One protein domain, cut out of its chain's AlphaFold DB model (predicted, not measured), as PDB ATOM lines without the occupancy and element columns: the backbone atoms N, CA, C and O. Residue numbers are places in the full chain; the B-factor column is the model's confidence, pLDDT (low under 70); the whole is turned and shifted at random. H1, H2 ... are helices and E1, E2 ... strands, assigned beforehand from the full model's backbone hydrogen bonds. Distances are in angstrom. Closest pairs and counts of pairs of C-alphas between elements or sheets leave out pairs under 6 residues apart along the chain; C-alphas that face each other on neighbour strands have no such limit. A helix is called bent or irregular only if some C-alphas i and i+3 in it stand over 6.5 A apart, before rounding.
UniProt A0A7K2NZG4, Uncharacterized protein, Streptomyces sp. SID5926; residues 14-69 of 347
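AT A GLANCE: This is residues 14 to 69 of the 347 residues of an uncharacterized protein of Streptomyces sp. SID5926 (UniProt A0A7K2NZG4). A small, strongly twisted sheet of four short strands has one helix, H1, over one of its faces. Beyond the end of H1 the long link of residues 51 to 63 folds back to the last strand, E4, which lies in the sheet between E1 and E3; Ser 57 in this link and Met 69 after E4 mark the two ends of the longest distance. The printed part has 56 residues, with four named strands and one named helix in the order E1, E2, E3, H1, E4. The sheet runs E2, E1, E4, E3 and is mixed, and the class is mixed, helices and strands. The whole is compact, with a radius of gyration of the C-alphas of 10.5 A and spans of 29 by 24 by 16 A.

HOW THE PARTS SIT: E1, residues 14 to 16, and E2, residues 21 to 24, form a hairpin of antiparallel neighbours at 139 degrees, with N 14 and O 23 2.9 A apart and N 16 and O 21 2.8 A apart, within hydrogen-bond range. E3, residues 32 to 34, is apart from E1 and E2. E4, residues 64 to 67, is parallel to its neighbour E1 at 38 degrees, with N 65 and O 15 2.9 A apart. E4 is antiparallel to E3 at 142 degrees, with N 66 and O 33 2.8 A apart. The pairing is staggered: E4 pairs with E1 over residues 64 to 65 and with E3 over residues 65 to 67. E2 and E3 are the edge strands. H1, residues 37 to 50, is on the sheet at a height of 9.7 A over it, on a local plane fitted to just 6 of the sheet's C-alphas. It lies only just over E4, on which 3 of its 14 C-alphas fall, and runs slantwise to the strands, at 56 degrees to E4 on the local plane. The closest C-alphas of H1 and E4 are those of Arg 40 and Val 64, 7.4 A apart. In H1, 8 of 10 O i to N i+4 pairs are within hydrogen-bond range.

IN THESE COORDINATES: E1 begins at C-alpha 14 (5.801, -43.883, 27.120) and is 6.5 A long. E2 measures 10.1 A and E3 7.0 A. H1 begins at C-alpha 37 (-4.000, -32.085, 22.972) and measures 18.4 A; it is irregular, with C-alphas 42 and 45 7.6 A apart. E4 measures 10.5 A and ends at C-alpha 67 (2.644, -43.364, 14.727).

THE WHOLE: The C-alphas farthest apart are those of Ser 57 and Met 69, 30.8 A. The printed part has no cut. The link from H1 to E4, 13 residues, is long. The mean pLDDT of the printed part is 90.0, and no printed residue is under 70.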
ATOM      1  N   TRP A  14       6.715 -44.824  27.765       94.12
ATOM      2  CA  TRP A  14       5.801 -43.883  27.120       94.12
ATOM      3  C   TRP A  14       4.559 -44.615  26.611       94.12
ATOM      4  O   TRP A  14       4.576 -45.824  26.381       94.12
ATOM      5  N   PHE A  15       3.456 -43.889  26.437       95.38
ATOM      6  CA  PHE A  15       2.205 -44.468  25.961       95.38
ATOM      7  C   PHE A  15       2.093 -44.345  24.439       95.38
ATOM      8  O   PHE A  15       2.099 -43.239  23.887       95.38
ATOM      9  N   ASN A  16       1.957 -45.477  23.753       95.25
ATOM     10  CA  ASN A  16       1.707 -45.540  22.324       95.25
ATOM     11  C   ASN A  16       0.208 -45.400  22.050       95.25
ATOM     12  O   ASN A  16      -0.562 -46.340  22.207       95.25
ATOM     13  N   ALA A  17      -0.210 -44.219  21.606       92.56
ATOM     14  CA  ALA A  17      -1.587 -43.903  21.247       92.56
ATOM     15  C   ALA A  17      -2.078 -44.614  19.975       92.56
ATOM     16  O   ALA A  17      -3.283 -44.642  19.742       92.56
ATOM     17  N   THR A  18      -1.182 -45.169  19.148       90.38
ATOM     18  CA  THR A  18      -1.578 -45.969  17.978       90.38
ATOM     19  C   THR A  18      -2.016 -47.362  18.389       90.38
ATOM     20  O   THR A  18      -3.063 -47.821  17.945       90.38
ATOM     21  N   THR A  19      -1.227 -48.037  19.227       93.12
ATOM     22  CA  THR A  19      -1.534 -49.406  19.672       93.12
ATOM     23  C   THR A  19      -2.378 -49.431  20.944       93.12
ATOM     24  O   THR A  19      -3.044 -50.418  21.230       93.12
ATOM     25  N   GLY A  20      -2.387 -48.332  21.702       92.19
ATOM     26  CA  GLY A  20      -2.997 -48.268  23.022       92.19
ATOM     27  C   GLY A  20      -2.196 -49.051  24.059       92.19
ATOM     28  O   GLY A  20      -2.796 -49.698  24.913       92.19
ATOM     29  N   GLU A  21      -0.868 -49.035  23.994       94.06
ATOM     30  CA  GLU A  21      -0.001 -49.825  24.877       94.06
ATOM     31  C   GLU A  21       1.152 -48.986  25.429       94.06
ATOM     32  O   GLU A  21       1.609 -48.040  24.788       94.06
ATOM     33  N   TRP A  22       1.657 -49.358  26.604       94.31
ATOM     34  CA  TRP A  22       2.905 -48.804  27.130       94.31
ATOM     35  C   TRP A  22       4.105 -49.419  26.418       94.31
ATOM     36  O   TRP A  22       4.100 -50.599  26.079       94.31
ATOM     37  N   GLN A  23       5.126 -48.605  26.191       95.38
ATOM     38  CA  GLN A  23       6.351 -48.984  25.503       95.38
ATOM     39  C   GLN A  23       7.545 -48.528  26.333       95.38
ATOM     40  O   GLN A  23       7.547 -47.414  26.856       95.38
ATOM     41  N   SER A  24       8.568 -49.370  26.439       91.12
ATOM     42  CA  SER A  24       9.814 -49.037  27.135       91.12
ATOM     43  C   SER A  24      10.837 -48.401  26.188       91.12
ATOM     44  O   SER A  24      10.835 -48.659  24.983       91.12
ATOM     45  N   GLY A  25      11.754 -47.602  26.738       88.25
ATOM     46  CA  GLY A  25      12.830 -46.966  25.972       88.25
ATOM     47  C   GLY A  25      12.389 -45.692  25.247       88.25
ATOM     48  O   GLY A  25      11.292 -45.184  25.460       88.25
ATOM     49  N   ALA A  26      13.256 -45.138  24.398       88.25
ATOM     50  CA  ALA A  26      12.949 -43.908  23.669       88.25
ATOM     51  C   ALA A  26      12.081 -44.190  22.423       88.25
ATOM     52  O   ALA A  26      12.378 -45.132  21.683       88.25
ATOM     53  N   PRO A  27      11.042 -43.381  22.143       90.12
ATOM     54  CA  PRO A  27      10.276 -43.500  20.906       90.12
ATOM     55  C   PRO A  27      11.139 -43.136  19.690       90.12
ATOM     56  O   PRO A  27      11.911 -42.175  19.728       90.12
ATOM     57  N   ASP A  28      10.962 -43.852  18.578       90.31
ATOM     58  CA  ASP A  28      11.556 -43.471  17.293       90.31
ATOM     59  C   ASP A  28      10.860 -42.214  16.754       90.31
ATOM     60  O   ASP A  28       9.780 -42.289  16.170       90.31
ATOM     61  N   LEU A  29      11.479 -41.047  16.927       86.94
ATOM     62  CA  LEU A  29      10.904 -39.755  16.537       86.94
ATOM     63  C   LEU A  29      10.739 -39.573  15.014       86.94
ATOM     64  O   LEU A  29      10.036 -38.649  14.590       86.94
ATOM     65  N   GLN A  30      11.341 -40.439  14.189       84.88
ATOM     66  CA  GLN A  30      11.092 -40.460  12.742       84.88
ATOM     67  C   GLN A  30       9.788 -41.175  12.390       84.88
ATOM     68  O   GLN A  30       9.163 -40.835  11.388       84.88
ATOM     69  N   ARG A  31       9.366 -42.146  13.206       89.19
ATOM     70  CA  ARG A  31       8.129 -42.923  13.012       89.19
ATOM     71  C   ARG A  31       7.001 -42.498  13.939       89.19
ATOM     72  O   ARG A  31       5.843 -42.771  13.652       89.19
ATOM     73  N   MET A  32       7.331 -41.814  15.027       90.25
ATOM     74  CA  MET A  32       6.415 -41.417  16.084       90.25
ATOM     75  C   MET A  32       6.420 -39.899  16.247       90.25
ATOM     76  O   MET A  32       7.457 -39.239  16.152       90.25
ATOM     77  N   ARG A  33       5.255 -39.337  16.550       89.62
ATOM     78  CA  ARG A  33       5.089 -37.938  16.953       89.62
ATOM     79  C   ARG A  33       4.433 -37.847  18.326       89.62
ATOM     80  O   ARG A  33       3.685 -38.757  18.685       89.62
ATOM     81  N   PRO A  34       4.636 -36.759  19.081       89.56
ATOM     82  CA  PRO A  34       3.819 -36.490  20.254       89.56
ATOM     83  C   PRO A  34       2.326 -36.455  19.887       89.56
ATOM     84  O   PRO A  34       1.937 -35.892  18.859       89.56
ATOM     85  N   ALA A  35       1.481 -37.055  20.724       85.81
ATOM     86  CA  ALA A  35       0.034 -36.927  20.589       85.81
ATOM     87  C   ALA A  35      -0.389 -35.483  20.891       85.81
ATOM     88  O   ALA A  35       0.029 -34.901  21.898       85.81
ATOM     89  N   HIS A  36      -1.222 -34.893  20.032       82.00
ATOM     90  CA  HIS A  36      -1.685 -33.520  20.244       82.00
ATOM     91  C   HIS A  36      -2.780 -33.467  21.326       82.00
ATOM     92  O   HIS A  36      -3.322 -34.489  21.747       82.00
ATOM     93  N   GLY A  37      -3.132 -32.262  21.795       74.31
ATOM     94  CA  GLY A  37      -4.000 -32.085  22.972       74.31
ATOM     95  C   GLY A  37      -5.357 -32.804  22.894       74.31
ATOM     96  O   GLY A  37      -5.793 -33.391  23.878       74.31
ATOM     97  N   GLY A  38      -5.996 -32.816  21.720       74.25
ATOM     98  CA  GLY A  38      -7.254 -33.543  21.497       74.25
ATOM     99  C   GLY A  38      -7.117 -35.065  21.629       74.25
ATOM    100  O   GLY A  38      -7.942 -35.697  22.278       74.25
ATOM    101  N   GLU A  39      -6.046 -35.653  21.090       82.69
ATOM    102  CA  GLU A  39      -5.764 -37.091  21.227       82.69
ATOM    103  C   GLU A  39      -5.468 -37.464  22.678       82.69
ATOM    104  O   GLU A  39      -5.984 -38.456  23.187       82.69
ATOM    105  N   ARG A  40      -4.696 -36.628  23.382       85.88
ATOM    106  CA  ARG A  40      -4.447 -36.815  24.817       85.88
ATOM    107  C   ARG A  40      -5.733 -36.743  25.635       85.88
ATOM    108  O   ARG A  40      -5.889 -37.517  26.572       85.88
ATOM    109  N   GLN A  41      -6.658 -35.853  25.276       83.94
ATOM    110  CA  GLN A  41      -7.941 -35.727  25.966       83.94
ATOM    111  C   GLN A  41      -8.788 -37.001  25.843       83.94
ATOM    112  O   GLN A  41      -9.413 -37.402  26.822       83.94
ATOM    113  N   LEU A  42      -8.776 -37.663  24.681       84.88
ATOM    114  CA  LEU A  42      -9.460 -38.949  24.486       84.88
ATOM    115  C   LEU A  42      -8.849 -40.070  25.338       84.88
ATOM    116  O   LEU A  42      -9.555 -40.973  25.775       84.88
ATOM    117  N   LEU A  43      -7.546 -39.992  25.607       89.81
ATOM    118  CA  LEU A  43      -6.814 -40.961  26.424       89.81
ATOM    119  C   LEU A  43      -6.832 -40.631  27.922       89.81
ATOM    120  O   LEU A  43      -6.359 -41.436  28.720       89.81
ATOM    121  N   LYS A  44      -7.382 -39.476  28.318       90.38
ATOM    122  CA  LYS A  44      -7.270 -38.929  29.677       90.38
ATOM    123  C   LYS A  44      -7.652 -39.939  30.758       90.38
ATOM    124  O   LYS A  44      -6.841 -40.191  31.638       90.38
ATOM    125  N   ALA A  45      -8.831 -40.552  30.656       91.75
ATOM    126  CA  ALA A  45      -9.320 -41.499  31.660       91.75
ATOM    127  C   ALA A  45      -8.374 -42.698  31.847       91.75
ATOM    128  O   ALA A  45      -8.157 -43.164  32.962       91.75
ATOM    129  N   ARG A  46      -7.776 -43.173  30.751       93.06
ATOM    130  CA  ARG A  46      -6.824 -44.280  30.784       93.06
ATOM    131  C   ARG A  46      -5.487 -43.861  31.388       93.06
ATOM    132  O   ARG A  46      -4.955 -44.554  32.246       93.06
ATOM    133  N   LEU A  47      -4.968 -42.708  30.972       93.56
ATOM    134  CA  LEU A  47      -3.732 -42.162  31.527       93.56
ATOM    135  C   LEU A  47      -3.880 -41.903  33.031       93.56
ATOM    136  O   LEU A  47      -2.985 -42.255  33.784       93.56
ATOM    137  N   GLU A  48      -5.017 -41.366  33.480       95.06
ATOM    138  CA  GLU A  48      -5.329 -41.148  34.901       95.06
ATOM    139  C   GLU A  48      -5.397 -42.448  35.715       95.06
ATOM    140  O   GLU A  48      -5.034 -42.441  36.888       95.06
ATOM    141  N   ALA A  49      -5.802 -43.564  35.105       94.38
ATOM    142  CA  ALA A  49      -5.827 -44.863  35.773       94.38
ATOM    143  C   ALA A  49      -4.434 -45.508  35.898       94.38
ATOM    144  O   ALA A  49      -4.181 -46.246  36.846       94.38
ATOM    145  N   GLU A  50      -3.535 -45.250  34.943       94.12
ATOM    146  CA  GLU A  50      -2.302 -46.031  34.781       94.12
ATOM    147  C   GLU A  50      -1.015 -45.249  35.128       94.12
ATOM    148  O   GLU A  50       0.005 -45.872  35.420       94.12
ATOM    149  N   PHE A  51      -1.032 -43.907  35.156       93.38
ATOM    150  CA  PHE A  51       0.191 -43.089  35.280       93.38
ATOM    151  C   PHE A  51       1.006 -43.375  36.554       93.38
ATOM    152  O   PHE A  51       2.233 -43.454  36.492       93.38
ATOM    153  N   ALA A  52       0.336 -43.564  37.695       90.25
ATOM    154  CA  ALA A  52       1.003 -43.780  38.978       90.25
ATOM    155  C   ALA A  52       1.740 -45.129  39.013       90.25
ATOM    156  O   ALA A  52       2.847 -45.222  39.539       90.25
ATOM    157  N   ALA A  53       1.169 -46.162  38.377       90.19
ATOM    158  CA  ALA A  53       1.811 -47.471  38.222       90.19
ATOM    159  C   ALA A  53       3.053 -47.418  37.315       90.19
ATOM    160  O   ALA A  53       3.859 -48.343  37.314       90.19
ATOM    161  N   LYS A  54       3.200 -46.332  36.551       90.88
ATOM    162  CA  LYS A  54       4.321 -46.045  35.654       90.88
ATOM    163  C   LYS A  54       5.273 -44.984  36.210       90.88
ATOM    164  O   LYS A  54       6.104 -44.468  35.472       90.88
ATOM    165  N   HIS A  55       5.157 -44.682  37.506       90.81
ATOM    166  CA  HIS A  55       6.015 -43.747  38.241       90.81
ATOM    167  C   HIS A  55       5.974 -42.299  37.727       90.81
ATOM    168  O   HIS A  55       6.919 -41.539  37.915       90.81
ATOM    169  N   TYR A  56       4.866 -41.899  37.101       91.00
ATOM    170  CA  TYR A  56       4.593 -40.496  36.798       91.00
ATOM    171  C   TYR A  56       3.880 -39.816  37.972       91.00
ATOM    172  O   TYR A  56       3.079 -40.444  38.668       91.00
ATOM    173  N   SER A  57       4.103 -38.513  38.154       90.94
ATOM    174  CA  SER A  57       3.451 -37.720  39.211       90.94
ATOM    175  C   SER A  57       2.039 -37.287  38.812       90.94
ATOM    176  O   SER A  57       1.191 -37.020  39.664       90.94
ATOM    177  N   SER A  58       1.766 -37.218  37.506       92.06
ATOM    178  CA  SER A  58       0.438 -36.940  36.961       92.06
ATOM    179  C   SER A  58       0.252 -37.520  35.556       92.06
ATOM    180  O   SER A  58       1.206 -37.698  34.798       92.06
ATOM    181  N   ALA A  59      -1.002 -37.730  35.145       90.31
ATOM    182  CA  ALA A  59      -1.340 -38.121  33.772       90.31
ATOM    183  C   ALA A  59      -0.891 -37.088  32.712       90.31
ATOM    184  O   ALA A  59      -0.708 -37.420  31.538       90.31
ATOM    185  N   ALA A  60      -0.708 -35.823  33.108       88.69
ATOM    186  CA  ALA A  60      -0.219 -34.770  32.224       88.69
ATOM    187  C   ALA A  60       1.267 -34.948  31.866       88.69
ATOM    188  O   ALA A  60       1.660 -34.581  30.760       88.69
ATOM    189  N   GLU A  61       2.058 -35.550  32.757       90.69
ATOM    190  CA  GLU A  61       3.495 -35.793  32.566       90.69
ATOM    191  C   GLU A  61       3.789 -36.993  31.665       90.69
ATOM    192  O   GLU A  61       4.881 -37.075  31.110       90.69
ATOM    193  N   VAL A  62       2.823 -37.898  31.472       91.94
ATOM    194  CA  VAL A  62       3.014 -39.092  30.640       91.94
ATOM    195  C   VAL A  62       3.378 -38.679  29.205       91.94
ATOM    196  O   VAL A  62       2.564 -38.018  28.542       91.94
ATOM    197  N   PRO A  63       4.540 -39.084  28.665       93.00
ATOM    198  CA  PRO A  63       4.864 -38.936  27.258       93.00
ATOM    199  C   PRO A  63       3.936 -39.841  26.449       93.00
ATOM    200  O   PRO A  63       3.882 -41.052  26.655       93.00
ATOM    201  N   VAL A  64       3.178 -39.244  25.534       93.00
ATOM    202  CA  VAL A  64       2.225 -39.963  24.684       93.00
ATOM    203  C   VAL A  64       2.622 -39.718  23.243       93.00
ATOM    204  O   VAL A  64       2.713 -38.561  22.824       93.00
ATOM    205  N   TYR A  65       2.825 -40.793  22.491       93.06
ATOM    206  CA  TYR A  65       3.229 -40.732  21.094       93.06
ATOM    207  C   TYR A  65       2.286 -41.535  20.211       93.06
ATOM    208  O   TYR A  65       1.740 -42.548  20.632       93.06
ATOM    209  N   LYS A  66       2.124 -41.099  18.967       91.69
ATOM    210  CA  LYS A  66       1.339 -41.775  17.937       91.69
ATOM    211  C   LYS A  66       2.201 -41.974  16.696       91.69
ATOM    212  O   LYS A  66       3.043 -41.128  16.394       91.69
ATOM    213  N   ALA A  67       2.010 -43.091  16.007       91.19
ATOM    214  CA  ALA A  67       2.644 -43.364  14.727       91.19
ATOM    215  C   ALA A  67       2.280 -42.270  13.718       91.19
ATOM    216  O   ALA A  67       1.122 -41.853  13.631       91.19
ATOM    217  N   ARG A  68       3.291 -41.805  12.989       89.31
ATOM    218  CA  ARG A  68       3.144 -40.844  11.901       89.31
ATOM    219  C   ARG A  68       2.517 -41.533  10.702       89.31
ATOM    220  O   ARG A  68       2.897 -42.654  10.370       89.31
ATOM    221  N   MET A  69       1.621 -40.826  10.033       87.38
ATOM    222  CA  MET A  69       1.087 -41.219   8.726       87.38
ATOM    223  C   MET A  69       1.762 -40.418   7.606       87.38
ATOM    224  O   MET A  69       1.888 -40.889   6.479       87.38
TER     225      MET A  69